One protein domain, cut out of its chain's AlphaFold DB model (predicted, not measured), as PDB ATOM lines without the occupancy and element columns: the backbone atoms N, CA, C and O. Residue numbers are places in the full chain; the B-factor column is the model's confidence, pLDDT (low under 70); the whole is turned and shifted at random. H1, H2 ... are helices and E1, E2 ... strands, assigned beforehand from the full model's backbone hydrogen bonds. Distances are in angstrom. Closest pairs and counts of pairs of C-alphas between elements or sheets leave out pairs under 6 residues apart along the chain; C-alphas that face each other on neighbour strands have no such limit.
ATOM      1  N   HIS A  27      68.380 188.611  -4.328       55.66
ATOM      2  CA  HIS A  27      69.561 188.213  -3.583       55.66
ATOM      3  C   HIS A  27      69.917 189.425  -2.726       55.66
ATOM      4  O   HIS A  27      70.577 190.366  -3.162       55.66
ATOM      5  N   PHE A  28      69.323 189.469  -1.536       75.81
ATOM      6  CA  PHE A  28      69.517 190.560  -0.605       75.81
ATOM      7  C   PHE A  28      70.848 190.338   0.099       75.81
ATOM      8  O   PHE A  28      70.948 189.552   1.040       75.81
ATOM      9  N   TYR A  29      71.881 191.012  -0.396       88.06
ATOM     10  CA  TYR A  29      73.128 191.141   0.334       88.06
ATOM     11  C   TYR A  29      72.939 192.149   1.459       88.06
ATOM     12  O   TYR A  29      72.404 193.237   1.245       88.06
ATOM     13  N   SER A  30      73.412 191.798   2.646       89.19
ATOM     14  CA  SER A  30      73.470 192.716   3.785       89.19
ATOM     15  C   SER A  30      74.914 192.887   4.215       89.19
ATOM     16  O   SER A  30      75.670 191.919   4.233       89.19
ATOM     17  N   ASN A  31      75.321 194.112   4.531       90.50
ATOM     18  CA  ASN A  31      76.566 194.307   5.265       90.50
ATOM     19  C   ASN A  31      76.390 193.867   6.734       90.50
ATOM     20  O   ASN A  31      75.286 193.522   7.151       90.50
ATOM     21  N   PHE A  32      77.457 193.876   7.531       90.88
ATOM     22  CA  PHE A  32      77.394 193.380   8.911       90.88
ATOM     23  C   PHE A  32      76.387 194.128   9.809       90.88
ATOM     24  O   PHE A  32      75.693 193.506  10.614       90.88
ATOM     25  N   GLU A  33      76.265 195.447   9.656       87.94
ATOM     26  CA  GLU A  33      75.314 196.264  10.421       87.94
ATOM     27  C   GLU A  33      73.864 195.943  10.038       87.94
ATOM     28  O   GLU A  33      73.029 195.667  10.900       87.94
ATOM     29  N   GLN A  34      73.588 195.886   8.736       88.19
ATOM     30  CA  GLN A  34      72.297 195.478   8.188       88.19
ATOM     31  C   GLN A  34      71.941 194.050   8.606       88.19
ATOM     32  O   GLN A  34      70.802 193.776   8.975       88.19
ATOM     33  N   PHE A  35      72.911 193.136   8.591       87.62
ATOM     34  CA  PHE A  35      72.717 191.751   9.003       87.62
ATOM     35  C   PHE A  35      72.281 191.665  10.475       87.62
ATOM     36  O   PHE A  35      71.300 190.990  10.793       87.62
ATOM     37  N   ASN A  36      72.940 192.415  11.366       87.44
ATOM     38  CA  ASN A  36      72.525 192.541  12.765       87.44
ATOM     39  C   ASN A  36      71.107 193.122  12.885       87.44
ATOM     40  O   ASN A  36      70.257 192.559  13.574       87.44
ATOM     41  N   GLN A  37      70.836 194.227  12.188       84.56
ATOM     42  CA  GLN A  37      69.549 194.917  12.249       84.56
ATOM     43  C   GLN A  37      68.384 194.036  11.778       84.56
ATOM     44  O   GLN A  37      67.322 194.051  12.398       84.56
ATOM     45  N   TYR A  38      68.560 193.281  10.693       80.88
ATOM     46  CA  TYR A  38      67.476 192.501  10.092       80.88
ATOM     47  C   TYR A  38      67.283 191.133  10.735       80.88
ATOM     48  O   TYR A  38      66.144 190.687  10.865       80.88
ATOM     49  N   TYR A  39      68.367 190.467  11.135       78.38
ATOM     50  CA  TYR A  39      68.302 189.059  11.539       78.38
ATOM     51  C   TYR A  39      68.564 188.827  13.027       78.38
ATOM     52  O   TYR A  39      68.160 187.789  13.546       78.38
ATOM     53  N   CYS A  40      69.201 189.773  13.725       76.06
ATOM     54  CA  CYS A  40      69.625 189.579  15.113       76.06
ATOM     55  C   CYS A  40      68.807 190.428  16.099       76.06
ATOM     56  O   CYS A  40      68.153 189.883  16.987       76.06
ATOM     57  N   GLN A  41      68.783 191.753  15.920       76.75
ATOM     58  CA  GLN A  41      68.092 192.696  16.817       76.75
ATOM     59  C   GLN A  41      66.611 192.366  17.076       76.75
ATOM     60  O   GLN A  41      66.212 192.397  18.241       76.75
ATOM     61  N   PRO A  42      65.793 191.977  16.074       71.12
ATOM     62  CA  PRO A  42      64.374 191.698  16.306       71.12
ATOM     63  C   PRO A  42      64.120 190.500  17.234       71.12
ATOM     64  O   PRO A  42      63.007 190.324  17.719       71.12
ATOM     65  N   PHE A  43      65.143 189.674  17.477       64.62
ATOM     66  CA  PHE A  43      65.062 188.460  18.286       64.62
ATOM     67  C   PHE A  43      65.877 188.553  19.579       64.62
ATOM     68  O   PHE A  43      65.853 187.614  20.369       64.62
ATOM     69  N   ALA A  44      66.561 189.675  19.829       61.88
ATOM     70  CA  ALA A  44      67.388 189.857  21.019       61.88
ATOM     71  C   ALA A  44      66.568 189.731  22.316       61.88
ATOM     72  O   ALA A  44      67.003 189.071  23.250       61.88
ATOM     73  N   SER A  45      65.341 190.260  22.343       54.28
ATOM     74  CA  SER A  45      64.444 190.185  23.508       54.28
ATOM     75  C   SER A  45      63.790 188.815  23.727       54.28
ATOM     76  O   SER A  45      63.215 188.577  24.783       54.28
ATOM     77  N   LEU A  46      63.832 187.916  22.736       54.09
ATOM     78  CA  LEU A  46      63.362 186.528  22.882       54.09
ATOM     79  C   LEU A  46      64.403 185.644  23.584       54.09
ATOM     80  O   LEU A  46      64.107 184.509  23.954       54.09
ATOM     81  N   ILE A  47      65.616 186.165  23.769       54.78
ATOM     82  CA  ILE A  47      66.731 185.513  24.442       54.78
ATOM     83  C   ILE A  47      66.832 186.164  25.830       54.78
ATOM     84  O   ILE A  47      67.521 187.160  26.001       54.78
ATOM     85  N   ASN A  48      66.082 185.656  26.814       47.50
ATOM     86  CA  ASN A  48      66.119 186.174  28.189       47.50
ATOM     87  C   ASN A  48      67.542 186.110  28.784       47.50
ATOM     88  O   ASN A  48      68.185 185.061  28.742       47.50
ATOM     89  N   ASP A  49      67.955 187.197  29.444       44.22
ATOM     90  CA  ASP A  49      69.261 187.438  30.095       44.22
ATOM     91  C   ASP A  49      69.641 186.473  31.249       44.22
ATOM     92  O   ASP A  49      70.654 186.670  31.914       44.22
ATOM     93  N   ASN A  50      68.863 185.416  31.515       38.91
ATOM     94  CA  ASN A  50      69.072 184.506  32.654       38.91
ATOM     95  C   ASN A  50      69.771 183.181  32.317       38.91
ATOM     96  O   ASN A  50      69.965 182.346  33.202       38.91
ATOM     97  N   GLU A  51      70.207 182.985  31.077       42.88
ATOM     98  CA  GLU A  51      71.205 181.963  30.781       42.88
ATOM     99  C   GLU A  51      72.524 182.654  30.465       42.88
ATOM    100  O   GLU A  51      72.728 183.138  29.353       42.88
ATOM    101  N   ASN A  52      73.433 182.678  31.451       36.44
ATOM    102  CA  ASN A  52      74.867 182.835  31.213       36.44
ATOM    103  C   ASN A  52      75.202 182.090  29.918       36.44
ATOM    104  O   ASN A  52      75.061 180.872  29.909       36.44
ATOM    105  N   PHE A  53      75.570 182.807  28.850       43.72
ATOM    106  CA  PHE A  53      76.044 182.259  27.577       43.72
ATOM    107  C   PHE A  53      77.541 181.965  27.748       43.72
ATOM    108  O   PHE A  53      78.366 182.847  27.505       43.72
ATOM    109  N   PRO A  54      77.955 180.772  28.211       32.69
ATOM    110  CA  PRO A  54      79.317 180.538  28.638       32.69
ATOM    111  C   PRO A  54      79.943 179.617  27.599       32.69
ATOM    112  O   PRO A  54      79.918 178.410  27.787       32.69
ATOM    113  N   LEU A  55      80.395 180.151  26.462       37.84
ATOM    114  CA  LEU A  55      81.273 179.447  25.505       37.84
ATOM    115  C   LEU A  55      80.951 177.963  25.168       37.84
ATOM    116  O   LEU A  55      81.820 177.222  24.725       37.84
ATOM    117  N   SER A  56      79.689 177.546  25.260       42.12
ATOM    118  CA  SER A  56      79.136 176.346  24.618       42.12
ATOM    119  C   SER A  56      77.864 176.693  23.847       42.12
ATOM    120  O   SER A  56      76.916 175.914  23.762       42.12
ATOM    121  N   ALA A  57      77.862 177.881  23.225       41.00
ATOM    122  CA  ALA A  57      76.819 178.316  22.298       41.00
ATOM    123  C   ALA A  57      76.576 177.290  21.170       41.00
ATOM    124  O   ALA A  57      75.529 177.309  20.552       41.00
ATOM    125  N   ILE A  58      77.508 176.364  20.934       40.34
ATOM    126  CA  ILE A  58      77.399 175.257  19.980       40.34
ATOM    127  C   ILE A  58      76.393 174.177  20.424       40.34
ATOM    128  O   ILE A  58      75.613 173.713  19.600       40.34
ATOM    129  N   ASP A  59      76.309 173.844  21.715       37.31
ATOM    130  CA  ASP A  59      75.573 172.648  22.162       37.31
ATOM    131  C   ASP A  59      74.107 172.908  22.559       37.31
ATOM    132  O   ASP A  59      73.289 171.985  22.587       37.31
ATOM    133  N   ARG A  60      73.722 174.157  22.869       36.38
ATOM    134  CA  ARG A  60      72.363 174.463  23.378       36.38
ATOM    135  C   ARG A  60      71.313 174.736  22.302       36.38
ATOM    136  O   ARG A  60      70.124 174.582  22.586       36.38
ATOM    137  N   PHE A  61      71.704 175.071  21.071       42.47
ATOM    138  CA  PHE A  61      70.737 175.347  19.997       42.47
ATOM    139  C   PHE A  61      69.961 174.101  19.530       42.47
ATOM    140  O   PHE A  61      68.916 174.237  18.899       42.47
ATOM    141  N   HIS A  62      70.381 172.896  19.928       39.75
ATOM    142  CA  HIS A  62      69.664 171.646  19.657       39.75
ATOM    143  C   HIS A  62      68.334 171.488  20.422       39.75
ATOM    144  O   HIS A  62      67.535 170.630  20.060       39.75
ATOM    145  N   LYS A  63      68.068 172.279  21.479       36.03
ATOM    146  CA  LYS A  63      66.897 172.063  22.359       36.03
ATOM    147  C   LYS A  63      65.663 172.919  22.063       36.03
ATOM    148  O   LYS A  63      64.598 172.612  22.587       36.03
ATOM    149  N   CYS A  64      65.756 173.938  21.207       36.28
ATOM    150  CA  CYS A  64      64.588 174.700  20.741       36.28
ATOM    151  C   CYS A  64      64.104 174.189  19.374       36.28
ATOM    152  O   CYS A  64      63.939 174.951  18.422       36.28
ATOM    153  N   GLU A  65      63.881 172.879  19.254       39.19
ATOM    154  CA  GLU A  65      63.198 172.312  18.094       39.19
ATOM    155  C   GLU A  65      61.696 172.577  18.196       39.19
ATOM    156  O   GLU A  65      60.962 171.875  18.889       39.19
ATOM    157  N   ASN A  66      61.207 173.559  17.443       40.50
ATOM    158  CA  ASN A  66      59.821 173.535  16.998       40.50
ATOM    159  C   ASN A  66      59.827 173.435  15.471       40.50
ATOM    160  O   ASN A  66      60.046 174.424  14.768       40.50
ATOM    161  N   LYS A  67      59.636 172.209  14.962       45.47
ATOM    162  CA  LYS A  67      59.724 171.836  13.534       45.47
ATOM    163  C   LYS A  67      58.776 172.627  12.615       45.47
ATOM    164  O   LYS A  67      58.919 172.564  11.402       45.47
ATOM    165  N   ASN A  68      57.864 173.418  13.180       40.44
ATOM    166  CA  ASN A  68      56.818 174.127  12.450       40.44
ATOM    167  C   ASN A  68      57.155 175.588  12.079       40.44
ATOM    168  O   ASN A  68      56.323 176.232  11.450       40.44
ATOM    169  N   ASN A  69      58.339 176.128  12.421       47.31
ATOM    170  CA  ASN A  69      58.685 177.535  12.137       47.31
ATOM    171  C   ASN A  69      60.077 177.723  11.497       47.31
ATOM    172  O   ASN A  69      61.032 178.169  12.138       47.31
ATOM    173  N   HIS A  70      60.176 177.474  10.186       49.47
ATOM    174  CA  HIS A  70      61.392 177.704   9.382       49.47
ATOM    175  C   HIS A  70      61.963 179.134   9.473       49.47
ATOM    176  O   HIS A  70      63.172 179.317   9.315       49.47
ATOM    177  N   HIS A  71      61.123 180.142   9.734       49.22
ATOM    178  CA  HIS A  71      61.556 181.535   9.912       49.22
ATOM    179  C   HIS A  71      62.283 181.776  11.244       49.22
ATOM    180  O   HIS A  71      63.203 182.584  11.291       49.22
ATOM    181  N   ILE A  72      61.916 181.066  12.316       51.09
ATOM    182  CA  ILE A  72      62.545 181.236  13.637       51.09
ATOM    183  C   ILE A  72      63.933 180.585  13.638       51.09
ATOM    184  O   ILE A  72      64.898 181.203  14.084       51.09
ATOM    185  N   LYS A  73      64.056 179.388  13.046       57.44
ATOM    186  CA  LYS A  73      65.337 178.673  12.911       57.44
ATOM    187  C   LYS A  73      66.383 179.489  12.146       57.44
ATOM    188  O   LYS A  73      67.505 179.631  12.611       57.44
ATOM    189  N   SER A  74      66.002 180.121  11.033       60.38
ATOM    190  CA  SER A  74      66.954 180.911  10.243       60.38
ATOM    191  C   SER A  74      67.482 182.151  10.952       60.38
ATOM    192  O   SER A  74      68.613 182.559  10.704       60.38
ATOM    193  N   ASN A  75      66.680 182.762  11.823       69.50
ATOM    194  CA  ASN A  75      67.123 183.934  12.573       69.50
ATOM    195  C   ASN A  75      68.075 183.523  13.705       69.50
ATOM    196  O   ASN A  75      69.044 184.230  13.974       69.50
ATOM    197  N   MET A  76      67.871 182.340  14.299       74.75
ATOM    198  CA  MET A  76      68.822 181.748  15.248       74.75
ATOM    199  C   MET A  76      70.154 181.387  14.579       74.75
ATOM    200  O   MET A  76      71.203 181.701  15.137       74.75
ATOM    201  N   ASP A  77      70.128 180.815  13.372       82.06
ATOM    202  CA  ASP A  77      71.333 180.541  12.574       82.06
ATOM    203  C   ASP A  77      72.120 181.834  12.303       82.06
ATOM    204  O   ASP A  77      73.327 181.909  12.546       82.06
ATOM    205  N   CYS A  78      71.426 182.896  11.880       85.88
ATOM    206  CA  CYS A  78      72.044 184.200  11.651       85.88
ATOM    207  C   CYS A  78      72.655 184.786  12.931       85.88
ATOM    208  O   CYS A  78      73.799 185.242  12.908       85.88
ATOM    209  N   MET A  79      71.938 184.718  14.056       83.94
ATOM    210  CA  MET A  79      72.445 185.150  15.361       83.94
ATOM    211  C   MET A  79      73.674 184.340  15.792       83.94
ATOM    212  O   MET A  79      74.646 184.909  16.289       83.94
ATOM    213  N   SER A  80      73.668 183.021  15.574       85.38
ATOM    214  CA  SER A  80      74.815 182.159  15.872       85.38
ATOM    215  C   SER A  80      76.046 182.585  15.074       85.38
ATOM    216  O   SER A  80      77.144 182.614  15.628       85.38
ATOM    217  N   ILE A  81      75.881 182.933  13.795       90.50
ATOM    218  CA  ILE A  81      76.985 183.406  12.951       90.50
ATOM    219  C   ILE A  81      77.441 184.810  13.345       90.50
ATOM    220  O   ILE A  81      78.643 185.062  13.414       90.50
ATOM    221  N   TYR A  82      76.511 185.702  13.681       90.81
ATOM    222  CA  TYR A  82      76.834 187.029  14.200       90.81
ATOM    223  C   TYR A  82      77.696 186.943  15.472       90.81
ATOM    224  O   TYR A  82      78.778 187.532  15.521       90.81
ATOM    225  N   LYS A  83      77.279 186.134  16.457       88.12
ATOM    226  CA  LYS A  83      78.046 185.894  17.690       88.12
ATOM    227  C   LYS A  83      79.379 185.210  17.421       88.12
ATOM    228  O   LYS A  83      80.396 185.663  17.927       88.12
ATOM    229  N   TYR A  84      79.417 184.180  16.575       91.19
ATOM    230  CA  TYR A  84      80.672 183.535  16.169       91.19
ATOM    231  C   TYR A  84      81.676 184.549  15.594       91.19
ATOM    232  O   TYR A  84      82.862 184.521  15.929       91.19
ATOM    233  N   ILE A  85      81.211 185.502  14.785       93.69
ATOM    234  CA  ILE A  85      82.070 186.556  14.244       93.69
ATOM    235  C   ILE A  85      82.569 187.491  15.355       93.69
ATOM    236  O   ILE A  85      83.778 187.703  15.473       93.69
ATOM    237  N   GLN A  86      81.671 188.034  16.181       91.12
ATOM    238  CA  GLN A  86      82.039 189.036  17.189       91.12
ATOM    239  C   GLN A  86      82.797 188.458  18.382       91.12
ATOM    240  O   GLN A  86      83.798 189.032  18.804       91.12
ATOM    241  N   GLU A  87      82.319 187.350  18.935       90.44
ATOM    242  CA  GLU A  87      82.750 186.790  20.219       90.44
ATOM    243  C   GLU A  87      83.871 185.756  20.068       90.44
ATOM    244  O   GLU A  87      84.532 185.424  21.048       90.44
ATOM    245  N   PHE A  88      84.139 185.273  18.850       91.44
ATOM    246  CA  PHE A  88      85.228 184.328  18.601       91.44
ATOM    247  C   PHE A  88      86.200 184.827  17.533       91.44
ATOM    248  O   PHE A  88      87.378 185.034  17.820       91.44
ATOM    249  N   ILE A  89      85.732 185.085  16.310       94.19
ATOM    250  CA  ILE A  89      86.635 185.398  15.190       94.19
ATOM    251  C   ILE A  89      87.360 186.737  15.364       94.19
ATOM    252  O   ILE A  89      88.545 186.853  15.023       94.19
ATOM    253  N   CYS A  90      86.672 187.736  15.917       94.38
ATOM    254  CA  CYS A  90      87.241 189.039  16.251       94.38
ATOM    255  C   CYS A  90      88.034 189.061  17.564       94.38
ATOM    256  O   CYS A  90      88.702 190.061  17.830       94.38
ATOM    257  N   GLN A  91      87.984 187.996  18.369       92.44
ATOM    258  CA  GLN A  91      88.605 187.960  19.692       92.44
ATOM    259  C   GLN A  91      89.988 187.330  19.660       92.44
ATOM    260  O   GLN A  91      90.291 186.486  18.814       92.44
ATOM    261  N   SER A  92      90.843 187.754  20.593       91.75
ATOM    262  CA  SER A  92      92.129 187.090  20.800       91.75
ATOM    263  C   SER A  92      91.910 185.699  21.376       91.75
ATOM    264  O   SER A  92      91.026 185.497  22.202       91.75
ATOM    265  N   ASN A  93      92.716 184.740  20.933       88.44
ATOM    266  CA  ASN A  93      92.616 183.366  21.402       88.44
ATOM    267  C   ASN A  93      94.010 182.738  21.458       88.44
ATOM    268  O   ASN A  93      94.733 182.730  20.456       88.44
ATOM    269  N   GLU A  94      94.378 182.212  22.625       89.44
ATOM    270  CA  GLU A  94      95.692 181.612  22.878       89.44
ATOM    271  C   GLU A  94      95.979 180.429  21.949       89.44
ATOM    272  O   GLU A  94      97.106 180.277  21.482       89.44
ATOM    273  N   CYS A  95      94.949 179.669  21.555       88.31
ATOM    274  CA  CYS A  95      95.083 178.541  20.635       88.31
ATOM    275  C   CYS A  95      95.574 178.953  19.238       88.31
ATOM    276  O   CYS A  95      95.945 178.091  18.446       88.31
ATOM    277  N   THR A  96      95.615 180.246  18.907       86.06
ATOM    278  CA  THR A  96      96.190 180.728  17.640       86.06
ATOM    279  C   THR A  96      97.720 180.787  17.648       86.06
ATOM    280  O   THR A  96      98.314 181.005  16.587       86.06
ATOM    281  N   ASN A  97      98.364 180.625  18.814       89.50
ATOM    282  CA  ASN A  97      99.814 180.745  19.003       89.50
ATOM    283  C   ASN A  97     100.387 182.052  18.413       89.50
ATOM    284  O   ASN A  97     101.473 182.097  17.818       89.50
ATOM    285  N   ARG A  98      99.616 183.142  18.524       91.75
ATOM    286  CA  ARG A  98     100.026 184.508  18.184       91.75
ATOM    287  C   ARG A  98      99.155 185.535  18.916       91.75
ATOM    288  O   ARG A  98      98.018 185.227  19.254       91.75
ATOM    289  N   PRO A  99      99.634 186.775  19.101       92.62
ATOM    290  CA  PRO A  99      98.787 187.838  19.619       92.62
ATOM    291  C   PRO A  99      97.691 188.243  18.617       92.62
ATOM    292  O   PRO A  99      97.842 188.116  17.391       92.62
ATOM    293  N   GLY A 100      96.613 188.803  19.162       93.44
ATOM    294  CA  GLY A 100      95.512 189.392  18.409       93.44
ATOM    295  C   GLY A 100      94.415 188.397  18.010       93.44
ATOM    296  O   GLY A 100      94.419 187.252  18.455       93.44
ATOM    297  N   PRO A 101      93.475 188.830  17.152       94.38
ATOM    298  CA  PRO A 101      92.231 188.115  16.869       94.38
ATOM    299  C   PRO A 101      92.466 186.758  16.198       94.38
ATOM    300  O   PRO A 101      93.447 186.632  15.458       94.38
ATOM    301  N   VAL A 102      91.543 185.799  16.346       91.69
ATOM    302  CA  VAL A 102      91.557 184.501  15.633       91.69
ATOM    303  C   VAL A 102      91.762 184.698  14.135       91.69
ATOM    304  O   VAL A 102      92.689 184.123  13.560       91.69
ATOM    305  N   CYS A 103      90.983 185.593  13.520       92.50
ATOM    306  CA  CYS A 103      91.212 186.024  12.147       92.50
ATOM    307  C   CYS A 103      91.656 187.496  12.108       92.50
ATOM    308  O   CYS A 103      90.881 188.380  12.472       92.50
ATOM    309  N   PRO A 104      92.866 187.815  11.610       91.31
ATOM    310  CA  PRO A 104      93.359 189.192  11.551       91.31
ATOM    311  C   PRO A 104      92.678 190.022  10.453       91.31
ATOM    312  O   PRO A 104      92.831 191.241  10.411       91.31
ATOM    313  N   PHE A 105      91.931 189.368   9.562       92.19
ATOM    314  CA  PHE A 105      91.185 189.994   8.476       92.19
ATOM    315  C   PHE A 105      89.880 190.633   8.964       92.19
ATOM    316  O   PHE A 105      89.571 191.777   8.626       92.19
ATOM    317  N   VAL A 106      89.115 189.894   9.772       94.56
ATOM    318  CA  VAL A 106      87.705 190.200  10.037       94.56
ATOM    319  C   VAL A 106      87.503 191.522  10.777       94.56
ATOM    320  O   VAL A 106      86.701 192.317  10.291       94.56
ATOM    321  N   PRO A 107      88.250 191.867  11.847       94.88
ATOM    322  CA  PRO A 107      88.063 193.157  12.514       94.88
ATOM    323  C   PRO A 107      88.201 194.364  11.579       94.88
ATOM    324  O   PRO A 107      87.465 195.338  11.713       94.88
ATOM    325  N   THR A 108      89.127 194.315  10.616       93.00
ATOM    326  CA  THR A 108      89.289 195.403   9.642       93.00
ATOM    327  C   THR A 108      88.164 195.410   8.613       93.00
ATOM    328  O   THR A 108      87.651 196.483   8.310       93.00
ATOM    329  N   SER A 109      87.732 194.237   8.139       93.19
ATOM    330  CA  SER A 109      86.575 194.105   7.244       93.19
ATOM    331  C   SER A 109      85.304 194.710   7.849       93.19
ATOM    332  O   SER A 109      84.622 195.492   7.189       93.19
ATOM    333  N   LEU A 110      85.045 194.444   9.136       92.88
ATOM    334  CA  LEU A 110      83.911 195.020   9.862       92.88
ATOM    335  C   LEU A 110      84.023 196.543   9.991       92.88
ATOM    336  O   LEU A 110      83.084 197.252   9.641       92.88
ATOM    337  N   ARG A 111      85.181 197.065  10.424       91.31
ATOM    338  CA  ARG A 111      85.402 198.524  10.535       91.31
ATOM    339  C   ARG A 111      85.248 199.255   9.201       91.31
ATOM    340  O   ARG A 111      84.857 200.416   9.190       91.31
ATOM    341  N   GLN A 112      85.591 198.602   8.094       89.50
ATOM    342  CA  GLN A 112      85.457 199.159   6.748       89.50
ATOM    343  C   GLN A 112      84.077 198.914   6.121       89.50
ATOM    344  O   GLN A 112      83.842 199.365   5.002       89.50
ATOM    345  N   ASN A 113      83.172 198.227   6.826       88.25
ATOM    346  CA  ASN A 113      81.872 197.806   6.316       88.25
ATOM    347  C   ASN A 113      81.971 197.012   4.993       88.25
ATOM    348  O   ASN A 113      81.177 197.189   4.071       88.25
ATOM    349  N   SER A 114      82.991 196.152   4.903       91.75
ATOM    350  CA  SER A 114      83.355 195.379   3.704       91.75
ATOM    351  C   SER A 114      83.010 193.886   3.817       91.75
ATOM    352  O   SER A 114      83.385 193.101   2.948       91.75
ATOM    353  N   MET A 115      82.301 193.479   4.872       93.88
ATOM    354  CA  MET A 115      81.797 192.116   5.041       93.88
ATOM    355  C   MET A 115      80.325 192.052   4.640       93.88
ATOM    356  O   MET A 115      79.493 192.749   5.223       93.88
ATOM    357  N   TYR A 116      80.024 191.196   3.669       94.81
ATOM    358  CA  TYR A 116      78.692 190.993   3.113       94.81
ATOM    359  C   TYR A 116      78.169 189.606   3.451       94.81
ATOM    360  O   TYR A 116      78.936 188.648   3.530       94.81
ATOM    361  N   PHE A 117      76.855 189.498   3.591       94.06
ATOM    362  CA  PHE A 117      76.147 188.268   3.895       94.06
ATOM    363  C   PHE A 117      75.110 187.994   2.824       94.06
ATOM    364  O   PHE A 117      74.312 188.873   2.490       94.06
ATOM    365  N   PHE A 118      75.109 186.761   2.336       92.50
ATOM    366  CA  PHE A 118      74.040 186.200   1.529       92.50
ATOM    367  C   PHE A 118      73.471 184.989   2.256       92.50
ATOM    368  O   PHE A 118      74.217 184.156   2.760       92.50
ATOM    369  N   ILE A 119      72.150 184.885   2.307       88.75
ATOM    370  CA  ILE A 119      71.469 183.765   2.941       88.75
ATOM    371  C   ILE A 119      70.765 182.979   1.836       88.75
ATOM    372  O   ILE A 119      69.894 183.527   1.154       88.75
ATOM    373  N   SER A 120      71.139 181.709   1.643       85.94
ATOM    374  CA  SER A 120      70.476 180.860   0.653       85.94
ATOM    375  C   SER A 120      69.019 180.673   1.064       85.94
ATOM    376  O   SER A 120      68.742 180.343   2.205       85.94
ATOM    377  N   ASN A 121      68.062 180.891   0.163       72.12
ATOM    378  CA  ASN A 121      66.632 180.664   0.438       72.12
ATOM    379  C   ASN A 121      66.137 179.348  -0.179       72.12
ATOM    380  O   ASN A 121      64.948 179.175  -0.441       72.12
ATOM    381  N   ASP A 122      67.064 178.432  -0.448       70.31
ATOM    382  CA  ASP A 122      66.789 177.157  -1.083       70.31
ATOM    383  C   ASP A 122      66.473 176.084  -0.029       70.31
ATOM    384  O   ASP A 122      67.296 175.795   0.831       70.31
ATOM    385  N   GLN A 123      65.283 175.486  -0.101       65.44
ATOM    386  CA  GLN A 123      64.854 174.421   0.811       65.44
ATOM    387  C   GLN A 123      65.421 173.039   0.452       65.44
ATOM    388  O   GLN A 123      65.465 172.166   1.313       65.44
ATOM    389  N   TYR A 124      65.858 172.830  -0.794       71.50
ATOM    390  CA  TYR A 124      66.296 171.519  -1.292       71.50
ATOM    391  C   TYR A 124      67.820 171.373  -1.327       71.50
ATOM    392  O   TYR A 124      68.309 170.253  -1.255       71.50
ATOM    393  N   ASN A 125      68.558 172.490  -1.429       78.94
ATOM    394  CA  ASN A 125      70.026 172.564  -1.348       78.94
ATOM    395  C   ASN A 125      70.772 171.445  -2.104       78.94
ATOM    396  O   ASN A 125      71.700 170.839  -1.571       78.94
ATOM    397  N   THR A 126      70.385 171.157  -3.351       89.38
ATOM    398  CA  THR A 126      71.165 170.221  -4.177       89.38
ATOM    399  C   THR A 126      72.511 170.843  -4.542       89.38
ATOM    400  O   THR A 126      72.643 172.073  -4.593       89.38
ATOM    401  N   LYS A 127      73.504 170.000  -4.847       92.50
ATOM    402  CA  LYS A 127      74.849 170.441  -5.230       92.50
ATOM    403  C   LYS A 127      74.820 171.477  -6.351       92.50
ATOM    404  O   LYS A 127      75.387 172.557  -6.219       92.50
ATOM    405  N   GLU A 128      74.077 171.194  -7.414       92.00
ATOM    406  CA  GLU A 128      73.983 172.038  -8.610       92.00
ATOM    407  C   GLU A 128      73.357 173.397  -8.297       92.00
ATOM    408  O   GLU A 128      73.719 174.414  -8.891       92.00
ATOM    409  N   ARG A 129      72.395 173.437  -7.371       90.38
ATOM    410  CA  ARG A 129      71.730 174.686  -6.983       90.38
ATOM    411  C   ARG A 129      72.626 175.539  -6.102       90.38
ATOM    412  O   ARG A 129      72.684 176.749  -6.319       90.38
ATOM    413  N   ILE A 130      73.359 174.926  -5.171       92.44
ATOM    414  CA  ILE A 130      74.355 175.648  -4.377       92.44
ATOM    415  C   ILE A 130      75.470 176.175  -5.281       92.44
ATOM    416  O   ILE A 130      75.790 177.355  -5.180       92.44
ATOM    417  N   ILE A 131      75.987 175.375  -6.221       95.12
ATOM    418  CA  ILE A 131      76.994 175.832  -7.194       95.12
ATOM    419  C   ILE A 131      76.496 177.064  -7.957       95.12
ATOM    420  O   ILE A 131      77.177 178.087  -7.954       95.12
ATOM    421  N   LYS A 132      75.274 177.035  -8.503       91.94
ATOM    422  CA  LYS A 132      74.690 178.205  -9.191       91.94
ATOM    423  C   LYS A 132      74.599 179.439  -8.291       91.94
ATOM    424  O   LYS A 132      74.879 180.550  -8.736       91.94
ATOM    425  N   MET A 133      74.216 179.266  -7.024       92.31
ATOM    426  CA  MET A 133      74.189 180.371  -6.056       92.31
ATOM    427  C   MET A 133      75.596 180.907  -5.772       92.31
ATOM    428  O   MET A 133      75.778 182.121  -5.678       92.31
ATOM    429  N   VAL A 134      76.590 180.025  -5.648       95.50
ATOM    430  CA  VAL A 134      77.994 180.382  -5.408       95.50
ATOM    431  C   VAL A 134      78.584 181.133  -6.598       95.50
ATOM    432  O   VAL A 134      79.246 182.149  -6.401       95.50
ATOM    433  N   GLU A 135      78.316 180.694  -7.825       95.19
ATOM    434  CA  GLU A 135      78.750 181.380  -9.045       95.19
ATOM    435  C   GLU A 135      78.123 182.773  -9.167       95.19
ATOM    436  O   GLU A 135      78.830 183.743  -9.454       95.19
ATOM    437  N   GLN A 136      76.826 182.902  -8.863       92.75
ATOM    438  CA  GLN A 136      76.160 184.204  -8.796       92.75
ATOM    439  C   GLN A 136      76.788 185.098  -7.716       92.75
ATOM    440  O   GLN A 136      77.080 186.266  -7.966       92.75
ATOM    441  N   CYS A 137      77.081 184.542  -6.539       95.06
ATOM    442  CA  CYS A 137      77.775 185.258  -5.469       95.06
ATOM    443  C   CYS A 137      79.194 185.674  -5.863       95.06
ATOM    444  O   CYS A 137      79.619 186.769  -5.500       95.06
ATOM    445  N   LYS A 138      79.922 184.857  -6.631       96.19
ATOM    446  CA  LYS A 138      81.230 185.222  -7.192       96.19
ATOM    447  C   LYS A 138      81.104 186.414  -8.136       96.19
ATOM    448  O   LYS A 138      81.861 187.375  -8.007       96.19
ATOM    449  N   TYR A 139      80.129 186.378  -9.045       93.94
ATOM    450  CA  TYR A 139      79.852 187.483  -9.961       93.94
ATOM    451  C   TYR A 139      79.510 188.772  -9.199       93.94
ATOM    452  O   TYR A 139      80.136 189.810  -9.412       93.94
ATOM    453  N   ASP A 140      78.582 188.705  -8.246       92.12
ATOM    454  CA  ASP A 140      78.184 189.872  -7.457       92.12
ATOM    455  C   ASP A 140      79.327 190.394  -6.581       92.12
ATOM    456  O   ASP A 140      79.515 191.608  -6.457       92.12
ATOM    457  N   PHE A 141      80.139 189.494  -6.019       93.50
ATOM    458  CA  PHE A 141      81.345 189.851  -5.282       93.50
ATOM    459  C   PHE A 141      82.335 190.618  -6.155       93.50
ATOM    460  O   PHE A 141      82.881 191.617  -5.698       93.50
ATOM    461  N   LEU A 142      82.561 190.205  -7.399       91.56
ATOM    462  CA  LEU A 142      83.497 190.892  -8.288       91.56
ATOM    463  C   LEU A 142      82.939 192.238  -8.772       91.56
ATOM    464  O   LEU A 142      83.644 193.247  -8.732       91.56
ATOM    465  N   TYR A 143      81.666 192.283  -9.169       89.06
ATOM    466  CA  TYR A 143      81.153 193.392  -9.979       89.06
ATOM    467  C   TYR A 143      80.141 194.299  -9.267       89.06
ATOM    468  O   TYR A 143      80.120 195.499  -9.542       89.06
ATOM    469  N   ASN A 144      79.352 193.782  -8.318       86.56
ATOM    470  CA  ASN A 144      78.161 194.483  -7.814       86.56
ATOM    471  C   ASN A 144      78.275 194.978  -6.364       86.56
ATOM    472  O   ASN A 144      77.698 196.011  -6.016       86.56
ATOM    473  N   LEU A 145      79.016 194.279  -5.502       86.19
ATOM    474  CA  LEU A 145      79.167 194.666  -4.096       86.19
ATOM    475  C   LEU A 145      80.199 195.785  -3.925       86.19
ATOM    476  O   LEU A 145      81.246 195.770  -4.562       86.19
ATOM    477  N   LYS A 146      79.950 196.740  -3.026       72.75
ATOM    478  CA  LYS A 146      80.941 197.763  -2.639       72.75
ATOM    479  C   LYS A 146      81.988 197.166  -1.666       72.75
ATOM    480  O   LYS A 146      81.847 196.012  -1.282       72.75
ATOM    481  N   PRO A 147      83.054 197.873  -1.254       65.19
ATOM    482  CA  PRO A 147      83.645 199.039  -1.894       65.19
ATOM    483  C   PRO A 147      84.343 198.607  -3.188       65.19
ATOM    484  O   PRO A 147      85.442 198.068  -3.178       65.19
ATOM    485  N   ASN A 148      83.680 198.872  -4.314       60.56
ATOM    486  CA  ASN A 148      84.284 198.851  -5.646       60.56
ATOM    487  C   ASN A 148      84.678 200.288  -6.037       60.56
ATOM    488  O   ASN A 148      84.660 200.657  -7.203       60.56
ATOM    489  N   ASP A 149      84.998 201.125  -5.042       65.06
ATOM    490  CA  ASP A 149      85.391 202.531  -5.215       65.06
ATOM    491  C   ASP A 149      86.850 202.684  -5.691       65.06
ATOM    492  O   ASP A 149      87.375 203.793  -5.743       65.06
ATOM    493  N   GLY A 150      87.513 201.574  -6.033       61.78
ATOM    494  CA  GLY A 150      88.909 201.536  -6.467       61.78
ATOM    495  C   GLY A 150      89.922 201.669  -5.327       61.78
ATOM    496  O   GLY A 150      91.123 201.550  -5.575       61.78
ATOM    497  N   ASN A 151      89.487 201.869  -4.075       71.44
ATOM    498  CA  ASN A 151      90.403 201.913  -2.942       71.44
ATOM    499  C   ASN A 151      90.887 200.498  -2.603       71.44
ATOM    500  O   ASN A 151      90.202 199.701  -1.958       71.44
ATOM    501  N   ARG A 152      92.116 200.205  -3.023       68.12
ATOM    502  CA  ARG A 152      92.761 198.904  -2.861       68.12
ATOM    503  C   ARG A 152      92.829 198.424  -1.406       68.12
ATOM    504  O   ARG A 152      92.634 197.236  -1.152       68.12
ATOM    505  N   ASP A 153      93.039 199.340  -0.462       69.94
ATOM    506  CA  ASP A 153      93.113 199.026   0.972       69.94
ATOM    507  C   ASP A 153      91.752 198.666   1.572       69.94
ATOM    508  O   ASP A 153      91.690 198.026   2.623       69.94
ATOM    509  N   ARG A 154      90.655 199.060   0.917       72.25
ATOM    510  CA  ARG A 154      89.300 198.626   1.275       72.25
ATOM    511  C   ARG A 154      88.898 197.347   0.558       72.25
ATOM    512  O   ARG A 154      88.235 196.495   1.149       72.25
ATOM    513  N   LEU A 155      89.327 197.203  -0.694       82.25
ATOM    514  CA  LEU A 155      88.999 196.057  -1.533       82.25
ATOM    515  C   LEU A 155      89.555 194.756  -0.952       82.25
ATOM    516  O   LEU A 155      88.856 193.750  -0.926       82.25
ATOM    517  N   ILE A 156      90.777 194.782  -0.417       87.31
ATOM    518  CA  ILE A 156      91.379 193.592   0.187       87.31
ATOM    519  C   ILE A 156      90.539 193.015   1.330       87.31
ATOM    520  O   ILE A 156      90.402 191.801   1.417       87.31
ATOM    521  N   TYR A 157      89.955 193.853   2.188       91.44
ATOM    522  CA  TYR A 157      89.147 193.387   3.315       91.44
ATOM    523  C   TYR A 157      87.693 193.097   2.926       91.44
ATOM    524  O   TYR A 157      86.855 192.866   3.798       91.44
ATOM    525  N   LYS A 158      87.381 193.082   1.627       93.56
ATOM    526  CA  LYS A 158      86.086 192.648   1.120       93.56
ATOM    527  C   LYS A 158      85.938 191.140   1.264       93.56
ATOM    528  O   LYS A 158      86.774 190.376   0.778       93.56
ATOM    529  N   CYS A 159      84.854 190.706   1.893       95.31
ATOM    530  CA  CYS A 159      84.469 189.300   1.928       95.31
ATOM    531  C   CYS A 159      82.956 189.136   1.807       95.31
ATOM    532  O   CYS A 159      82.191 189.985   2.264       95.31
ATOM    533  N   LEU A 160      82.535 188.021   1.224       96.88
ATOM    534  CA  LEU A 160      81.144 187.600   1.158       96.88
ATOM    535  C   LEU A 160      80.999 186.253   1.864       96.88
ATOM    536  O   LEU A 160      81.673 185.289   1.511       96.88
ATOM    537  N   VAL A 161      80.129 186.213   2.866       97.12
ATOM    538  CA  VAL A 161      79.765 185.028   3.639       97.12
ATOM    539  C   VAL A 161      78.403 184.548   3.149       97.12
ATOM    540  O   VAL A 161      77.394 185.231   3.321       97.12
ATOM    541  N   MET A 162      78.371 183.377   2.525       95.56
ATOM    542  CA  MET A 162      77.142 182.693   2.147       95.56
ATOM    543  C   MET A 162      76.729 181.734   3.265       95.56
ATOM    544  O   MET A 162      77.467 180.802   3.564       95.56
ATOM    545  N   LEU A 163      75.549 181.945   3.845       93.12
ATOM    546  CA  LEU A 163      74.911 181.042   4.802       93.12
ATOM    547  C   LEU A 163      74.017 180.067   4.036       93.12
ATOM    548  O   LEU A 163      73.086 180.505   3.353       93.12
ATOM    549  N   ILE A 164      74.263 178.764   4.168       89.62
ATOM    550  CA  ILE A 164      73.422 177.735   3.551       89.62
ATOM    551  C   ILE A 164      72.299 177.347   4.522       89.62
ATOM    552  O   ILE A 164      72.548 176.719   5.550       89.62
ATOM    553  N   ARG A 165      71.047 177.716   4.217       77.75
ATOM    554  CA  ARG A 165      69.881 177.391   5.057       77.75
ATOM    555  C   ARG A 165      69.432 175.949   4.853       77.75
ATOM    556  O   ARG A 165      68.664 175.679   3.938       77.75
ATOM    557  N   SER A 166      69.828 175.049   5.744       70.38
ATOM    558  CA  SER A 166      69.116 173.797   6.050       70.38
ATOM    559  C   SER A 166      69.883 173.038   7.129       70.38
ATOM    560  O   SER A 166      71.107 172.986   7.083       70.38
ATOM    561  N   SER A 167      69.175 172.417   8.076       64.31
ATOM    562  CA  SER A 167      69.812 171.510   9.044       64.31
ATOM    563  C   SER A 167      70.307 170.210   8.436       64.31
ATOM    564  O   SER A 167      71.065 169.498   9.083       64.31
ATOM    565  N   ASP A 168      69.861 169.899   7.223       72.06
ATOM    566  CA  ASP A 168      70.022 168.574   6.639       72.06
ATOM    567  C   ASP A 168      71.067 168.590   5.518       72.06
ATOM    568  O   ASP A 168      71.276 167.579   4.855       72.06
ATOM    569  N   VAL A 169      71.725 169.736   5.288       83.88
ATOM    570  CA  VAL A 169      72.824 169.841   4.323       83.88
ATOM    571  C   VAL A 169      74.028 169.076   4.866       83.88
ATOM    572  O   VAL A 169      74.584 169.470   5.895       83.88
ATOM    573  N   PRO A 170      74.465 167.999   4.188       90.56
ATOM    574  CA  PRO A 170      75.621 167.243   4.633       90.56
ATOM    575  C   PRO A 170      76.876 168.113   4.585       90.56
ATOM    576  O   PRO A 170      77.116 168.820   3.610       90.56
ATOM    577  N   HIS A 171      77.728 168.009   5.602       92.19
ATOM    578  CA  HIS A 171      79.034 168.673   5.608       92.19
ATOM    579  C   HIS A 171      79.884 168.313   4.382       92.19
ATOM    580  O   HIS A 171      80.495 169.195   3.788       92.19
ATOM    581  N   SER A 172      79.828 167.051   3.942       94.25
ATOM    582  CA  SER A 172      80.531 166.591   2.741       94.25
ATOM    583  C   SER A 172      80.095 167.332   1.478       94.25
ATOM    584  O   SER A 172      80.916 167.558   0.601       94.25
ATOM    585  N   LEU A 173      78.834 167.771   1.390       94.44
ATOM    586  CA  LEU A 173      78.356 168.545   0.246       94.44
ATOM    587  C   LEU A 173      79.059 169.908   0.160       94.44
ATOM    588  O   LEU A 173      79.382 170.371  -0.930       94.44
ATOM    589  N   ILE A 174      79.320 170.545   1.303       95.44
ATOM    590  CA  ILE A 174      80.050 171.818   1.368       95.44
ATOM    591  C   ILE A 174      81.513 171.610   0.974       95.44
ATOM    592  O   ILE A 174      82.028 172.384   0.165       95.44
ATOM    593  N   ASP A 175      82.146 170.549   1.484       95.88
ATOM    594  CA  ASP A 175      83.510 170.159   1.106       95.88
ATOM    595  C   ASP A 175      83.614 169.893  -0.403       95.88
ATOM    596  O   ASP A 175      84.503 170.422  -1.065       95.88
ATOM    597  N   GLU A 176      82.687 169.120  -0.973       96.50
ATOM    598  CA  GLU A 176      82.654 168.803  -2.404       96.50
ATOM    599  C   GLU A 176      82.526 170.057  -3.272       96.50
ATOM    600  O   GLU A 176      83.239 170.191  -4.265       96.50
ATOM    601  N   ILE A 177      81.640 170.986  -2.902       97.12
ATOM    602  CA  ILE A 177      81.452 172.250  -3.628       97.12
ATOM    603  C   ILE A 177      82.695 173.128  -3.515       97.12
ATOM    604  O   ILE A 177      83.113 173.744  -4.499       97.12
ATOM    605  N   GLN A 178      83.299 173.197  -2.327       96.81
ATOM    606  CA  GLN A 178      84.521 173.962  -2.126       96.81
ATOM    607  C   GLN A 178      85.673 173.395  -2.946       96.81
ATOM    608  O   GLN A 178      86.352 174.163  -3.630       96.81
ATOM    609  N   ILE A 179      85.842 172.072  -2.937       96.56
ATOM    610  CA  ILE A 179      86.856 171.381  -3.730       96.56
ATOM    611  C   ILE A 179      86.624 171.642  -5.218       96.56
ATOM    612  O   ILE A 179      87.532 172.076  -5.915       96.56
ATOM    613  N   GLU A 180      85.403 171.460  -5.711       97.69
ATOM    614  CA  GLU A 180      85.093 171.637  -7.131       97.69
ATOM    615  C   GLU A 180      85.363 173.065  -7.630       97.69
ATOM    616  O   GLU A 180      85.928 173.257  -8.709       97.69
ATOM    617  N   LEU A 181      85.008 174.081  -6.839       98.12
ATOM    618  CA  LEU A 181      85.054 175.473  -7.286       98.12
ATOM    619  C   LEU A 181      86.363 176.201  -6.952       98.12
ATOM    620  O   LEU A 181      86.701 177.163  -7.651       98.12
ATOM    621  N   LYS A 182      87.128 175.771  -5.937       97.44
ATOM    622  CA  LYS A 182      88.363 176.457  -5.501       97.44
ATOM    623  C   LYS A 182      89.325 176.760  -6.662       97.44
ATOM    624  O   LYS A 182      89.780 177.905  -6.724       97.44
ATOM    625  N   PRO A 183      89.613 175.840  -7.608       97.44
ATOM    626  CA  PRO A 183      90.492 176.148  -8.736       97.44
ATOM    627  C   PRO A 183      89.996 177.326  -9.584       97.44
ATOM    628  O   PRO A 183      90.786 178.210  -9.907       97.44
ATOM    629  N   SER A 184      88.695 177.388  -9.896       97.38
ATOM    630  CA  SER A 184      88.109 178.500 -10.665       97.38
ATOM    631  C   SER A 184      88.170 179.820  -9.895       97.38
ATOM    632  O   SER A 184      88.522 180.847 -10.468       97.38
ATOM    633  N   PHE A 185      87.889 179.804  -8.591       98.19
ATOM    634  CA  PHE A 185      87.989 181.001  -7.749       98.19
ATOM    635  C   PHE A 185      89.421 181.547  -7.689       98.19
ATOM    636  O   PHE A 185      89.621 182.758  -7.797       98.19
ATOM    637  N   LEU A 186      90.421 180.667  -7.598       96.94
ATOM    638  CA  LEU A 186      91.832 181.057  -7.633       96.94
ATOM    639  C   LEU A 186      92.213 181.723  -8.964       96.94
ATOM    640  O   LEU A 186      92.968 182.696  -8.952       96.94
ATOM    641  N   GLN A 187      91.658 181.264 -10.095       96.19
ATOM    642  CA  GLN A 187      91.852 181.917 -11.402       96.19
ATOM    643  C   GLN A 187      91.320 183.356 -11.443       96.19
ATOM    644  O   GLN A 187      91.881 184.193 -12.150       96.19
ATOM    645  N   ASP A 188      90.327 183.677 -10.617       95.81
ATOM    646  CA  ASP A 188      89.795 185.034 -10.458       95.81
ATOM    647  C   ASP A 188      90.511 185.837  -9.347       95.81
ATOM    648  O   ASP A 188      90.100 186.945  -9.002       95.81
ATOM    649  N   GLY A 189      91.588 185.298  -8.759       95.94
ATOM    650  CA  GLY A 189      92.310 185.922  -7.644       95.94
ATOM    651  C   GLY A 189      91.538 185.914  -6.324       95.94
ATOM    652  O   GLY A 189      91.767 186.766  -5.457       95.94
ATOM    653  N   LEU A 190      90.623 184.956  -6.165       97.06
ATOM    654  CA  LEU A 190      89.787 184.783  -4.985       97.06
ATOM    655  C   LEU A 190      90.213 183.552  -4.179       97.06
ATOM    656  O   LEU A 190      90.573 182.513  -4.725       97.06
ATOM    657  N   MET A 191      90.110 183.659  -2.857       96.69
ATOM    658  CA  MET A 191      90.062 182.499  -1.973       96.69
ATOM    659  C   MET A 191      88.616 182.101  -1.721       96.69
ATOM    660  O   MET A 191      87.759 182.956  -1.476       96.69
ATOM    661  N   PHE A 192      88.393 180.790  -1.711       97.56
ATOM    662  CA  PHE A 192      87.110 180.168  -1.427       97.56
ATOM    663  C   PHE A 192      87.251 179.186  -0.263       97.56
ATOM    664  O   PHE A 192      88.041 178.241  -0.346       97.56
ATOM    665  N   GLY A 193      86.555 179.459   0.840       95.88
ATOM    666  CA  GLY A 193      86.674 178.701   2.087       95.88
ATOM    667  C   GLY A 193      85.358 178.088   2.547       95.88
ATOM    668  O   GLY A 193      84.298 178.700   2.407       95.88
ATOM    669  N   GLU A 194      85.462 176.904   3.133       95.94
ATOM    670  CA  GLU A 194      84.392 176.110   3.726       95.94
ATOM    671  C   GLU A 194      84.354 176.241   5.253       95.94
ATOM    672  O   GLU A 194      85.388 176.257   5.927       95.94
ATOM    673  N   PHE A 195      83.145 176.333   5.808       95.31
ATOM    674  CA  PHE A 195      82.907 176.359   7.248       95.31
ATOM    675  C   PHE A 195      81.706 175.477   7.567       95.31
ATOM    676  O   PHE A 195      80.668 175.597   6.924       95.31
ATOM    677  N   HIS A 196      81.846 174.583   8.537       93.88
ATOM    678  CA  HIS A 196      80.773 173.723   9.043       93.88
ATOM    679  C   HIS A 196      81.268 172.972  10.286       93.88
ATOM    680  O   HIS A 196      82.459 172.987  10.601       93.88
ATOM    681  N   GLN A 197      80.385 172.284  11.008       91.12
ATOM    682  CA  GLN A 197      80.701 171.743  12.335       91.12
ATOM    683  C   GLN A 197      81.797 170.662  12.307       91.12
ATOM    684  O   GLN A 197      82.547 170.511  13.271       91.12
ATOM    685  N   SER A 198      81.932 169.943  11.190       90.19
ATOM    686  CA  SER A 198      82.975 168.924  10.980       90.19
ATOM    687  C   SER A 198      84.203 169.420  10.207       90.19
ATOM    688  O   SER A 198      85.018 168.592   9.805       90.19
ATOM    689  N   ALA A 199      84.353 170.729   9.976       89.81
ATOM    690  CA  ALA A 199      85.484 171.252   9.214       89.81
ATOM    691  C   ALA A 199      86.813 170.911   9.912       89.81
ATOM    692  O   ALA A 199      86.973 171.108  11.124       89.81
ATOM    693  N   ASN A 200      87.768 170.387   9.140       87.19
ATOM    694  CA  ASN A 200      89.077 169.931   9.633       87.19
ATOM    695  C   ASN A 200      90.236 170.845   9.211       87.19
ATOM    696  O   ASN A 200      91.402 170.500   9.390       87.19
ATOM    697  N   SER A 201      89.920 172.028   8.687       85.25
ATOM    698  CA  SER A 201      90.899 173.068   8.388       85.25
ATOM    699  C   SER A 201      91.440 173.650   9.700       85.25
ATOM    700  O   SER A 201      90.740 174.348  10.439       85.25
ATOM    701  N   ASN A 202      92.686 173.297  10.019       85.75
ATOM    702  CA  ASN A 202      93.357 173.709  11.245       85.75
ATOM    703  C   ASN A 202      93.931 175.133  11.148       85.75
ATOM    704  O   ASN A 202      94.029 175.743  10.078       85.75
ATOM    705  N   ALA A 203      94.293 175.698  12.296       85.06
ATOM    706  CA  ALA A 203      94.971 176.977  12.351       85.06
ATOM    707  C   ALA A 203      96.442 176.825  11.944       85.06
ATOM    708  O   ALA A 203      97.130 175.901  12.359       85.06
ATOM    709  N   ILE A 204      96.960 177.830  11.235       85.31
ATOM    710  CA  ILE A 204      98.314 177.854  10.646       85.31
ATOM    711  C   ILE A 204      99.424 177.488  11.648       85.31
ATOM    712  O   ILE A 204     100.443 176.924  11.270       85.31
ATOM    713  N   ARG A 205      99.261 177.866  12.920       86.25
ATOM    714  CA  ARG A 205     100.269 177.684  13.979       86.25
ATOM    715  C   ARG A 205      99.828 176.708  15.069       86.25
ATOM    716  O   ARG A 205     100.490 176.634  16.101       86.25
ATOM    717  N   ASN A 206      98.696 176.030  14.886       87.69
ATOM    718  CA  ASN A 206      98.168 175.070  15.846       87.69
ATOM    719  C   ASN A 206      97.263 174.048  15.144       87.69
ATOM    720  O   ASN A 206      96.095 174.319  14.865       87.69
ATOM    721  N   GLU A 207      97.802 172.852  14.920       88.56
ATOM    722  CA  GLU A 207      97.104 171.763  14.232       88.56
ATOM    723  C   GLU A 207      95.903 171.211  15.015       88.56
ATOM    724  O   GLU A 207      95.024 170.587  14.429       88.56
ATOM    725  N   SER A 208      95.833 171.466  16.326       89.38
ATOM    726  CA  SER A 208      94.724 171.039  17.193       89.38
ATOM    727  C   SER A 208      93.616 172.089  17.333       89.38
ATOM    728  O   SER A 208      92.655 171.872  18.070       89.38
ATOM    729  N   PHE A 209      93.726 173.229  16.645       89.94
ATOM    730  CA  PHE A 209      92.739 174.306  16.694       89.94
ATOM    731  C   PHE A 209      92.033 174.468  15.345       89.94
ATOM    732  O   PHE A 209      92.685 174.661  14.325       89.94
ATOM    733  N   TYR A 210      90.699 174.425  15.347       91.69
ATOM    734  CA  TYR A 210      89.865 174.364  14.138       91.69
ATOM    735  C   TYR A 210      88.936 175.580  14.052       91.69
ATOM    736  O   TYR A 210      87.758 175.493  14.408       91.69
ATOM    737  N   PRO A 211      89.448 176.743  13.616       90.50
ATOM    738  CA  PRO A 211      88.692 177.985  13.664       90.50
ATOM    739  C   PRO A 211      87.524 178.014  12.679       90.50
ATOM    740  O   PRO A 211      86.618 178.809  12.887       90.50
ATOM    741  N   THR A 212      87.507 177.174  11.638       93.12
ATOM    742  CA  THR A 212      86.445 177.163  10.615       93.12
ATOM    743  C   THR A 212      85.221 176.327  10.996       93.12
ATOM    744  O   THR A 212      84.296 176.185  10.197       93.12
ATOM    745  N   ARG A 213      85.175 175.784  12.219       93.00
ATOM    746  CA  ARG A 213      83.998 175.061  12.706       93.00
ATOM    747  C   ARG A 213      82.877 176.023  13.083       93.00
ATOM    748  O   ARG A 213      83.052 176.886  13.941       93.00
ATOM    749  N   THR A 214      81.724 175.844  12.448       90.19
ATOM    750  CA  THR A 214      80.513 176.655  12.636       90.19
ATOM    751  C   THR A 214      79.275 175.765  12.693       90.19
ATOM    752  O   THR A 214      79.230 174.719  12.053       90.19
ATOM    753  N   ASN A 215      78.243 176.193  13.424       82.94
ATOM    754  CA  ASN A 215      76.971 175.457  13.504       82.94
ATOM    755  C   ASN A 215      76.152 175.540  12.215       82.94
ATOM    756  O   ASN A 215      75.350 174.661  11.925       82.94
ATOM    757  N   VAL A 216      76.344 176.618  11.456       88.06
ATOM    758  CA  VAL A 216      75.696 176.838  10.166       88.06
ATOM    759  C   VAL A 216      76.745 176.608   9.086       88.06
ATOM    760  O   VAL A 216      77.829 177.192   9.200       88.06
ATOM    761  N   PRO A 217      76.463 175.799   8.054       92.88
ATOM    762  CA  PRO A 217      77.382 175.643   6.944       92.88
ATOM    763  C   PRO A 217      77.529 176.951   6.155       92.88
ATOM    764  O   PRO A 217      76.530 177.558   5.751       92.88
ATOM    765  N   LEU A 218      78.772 177.385   5.941       95.44
ATOM    766  CA  LEU A 218      79.109 178.603   5.210       95.44
ATOM    767  C   LEU A 218      80.075 178.325   4.065       95.44
ATOM    768  O   LEU A 218      80.975 177.490   4.162       95.44
ATOM    769  N   LEU A 219      79.940 179.143   3.026       97.56
ATOM    770  CA  LEU A 219      80.933 179.304   1.973       97.56
ATOM    771  C   LEU A 219      81.374 180.767   1.952       97.56
ATOM    772  O   LEU A 219      80.545 181.678   1.942       97.56
ATOM    773  N   VAL A 220      82.681 181.007   1.990       97.81
ATOM    774  CA  VAL A 220      83.241 182.353   2.144       97.81
ATOM    775  C   VAL A 220      84.131 182.695   0.963       97.81
ATOM    776  O   VAL A 220      85.046 181.948   0.622       97.81
ATOM    777  N   ILE A 221      83.881 183.862   0.375       97.75
ATOM    778  CA  ILE A 221      84.623 184.426  -0.752       97.75
ATOM    779  C   ILE A 221      85.387 185.650  -0.254       97.75
ATOM    780  O   ILE A 221      84.819 186.514   0.416       97.75
ATOM    781  N   ARG A 222      86.669 185.756  -0.602       96.12
ATOM    782  CA  ARG A 222      87.461 186.984  -0.430       96.12
ATOM    783  C   ARG A 222      88.561 187.059  -1.477       96.12
ATOM    784  O   ARG A 222      88.897 186.049  -2.083       96.12
ATOM    785  N   TYR A 223      89.190 188.218  -1.627       95.00
ATOM    786  CA  TYR A 223      90.421 188.309  -2.411       95.00
ATOM    787  C   TYR A 223      91.564 187.522  -1.766       95.00
ATOM    788  O   TYR A 223      91.675 187.440  -0.533       95.00
ATOM    789  N   MET A 224      92.423 186.957  -2.613       95.25
ATOM    790  CA  MET A 224      93.670 186.339  -2.183       95.25
ATOM    791  C   MET A 224      94.635 187.371  -1.588       95.25
ATOM    792  O   MET A 224      94.733 188.517  -2.034       95.25
TER     793      MET A 224
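What this domain is: This is residues 27 to 224 of the 284 residues of the protein "Hypothetical protein" of Adineta steineri (UniProt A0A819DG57). A twisted sheet of four strands has helices H5 and H7 side by side over one face, while H1 and H3 cross each other on its other side, each reaching the sheet with only part of its length. Residues 45 to 54, of which 45 and 46 belong to H1, stick out. The printed part has 198 residues with seven named helices and four named strands, in the order H1 H2 H3 H4 E1 H5 H6 E2 H7 E3 E4; the sheet, in the order E1 E2 E4 E3, is mixed, and so is the class. The whole is compact, with a radius of gyration of the C-alphas of 16.6 A, and spans 47 by 41 by 33 A.

How they stand to each other: Edge strand E1, residues 115 to 119, is parallel to E2, residues 159 to 163, with N 116 and O 159 2.9 A apart. E2 is antiparallel to E4, residues 218 to 223, with N 162 and O 219 2.8 A apart. E4 forms a hairpin with edge strand E3, residues 190 to 195, with N 193 and O 220 2.9 A apart. H5, residues 127 to 143, lies over E2 and E4 at a height of 8.9 A over the sheet. H7, residues 171 to 187, lies over E3 on the same face at a height of 6.6 A, giving two layers, helices on one face of a sheet. H5 and H7 touch, the closest C-alphas being those of Ile 131 and Ile 177, 6.7 A apart, at a tilt of 37 degrees, only just steep. E1, H5, H6, residues 152 to 155, and E2 form a strand-helix-strand unit, parallel neighbour strands with helices between; E2, H7 and E3 form a split one, with E4 between its strands; both crossovers are right-handed. H1, residues 32 to 46, and H3, residues 70 to 89, only graze the sheet, and H3 touches H1 with residues 75 to 82 alone, the closest C-alphas being those of Cys 40 and Met 79, 5.3 A apart. H4, residues 106 to 111, also only grazes the sheet. H2, residues 57 to 63, is close to but not clearly touching H3, the C-alphas of Ala 57 and Ser 80 being closest at 7.8 A. Every O i to N i+4 pair is within hydrogen-bond range in H4 and H5, against 6 of 11 in H1, 15 of 16 in H3, 11 of 13 in H7 and 0 of 3 in H2, where 1 of 4 O i to N i+3 pairs is; H6 is too short for an O i to N i+4 pair.

Where its parts are: H1 begins at C-alpha 32 (77.394, 193.380, 8.911), and E4 ends at C-alpha 223 (90.421, 188.309, -2.411). First to last C-alpha, H3 measures 27.0 A, H7 25.1 A, H5 24.3 A and H1 21.0 A.

The domain as a whole: The printed part has no cut. The links H3 to H4, 16 residues, and E3 to E4, 22 residues, are long. Mean pLDDT of the printed part is 81.5; residues 43 to 75 are among those under 70.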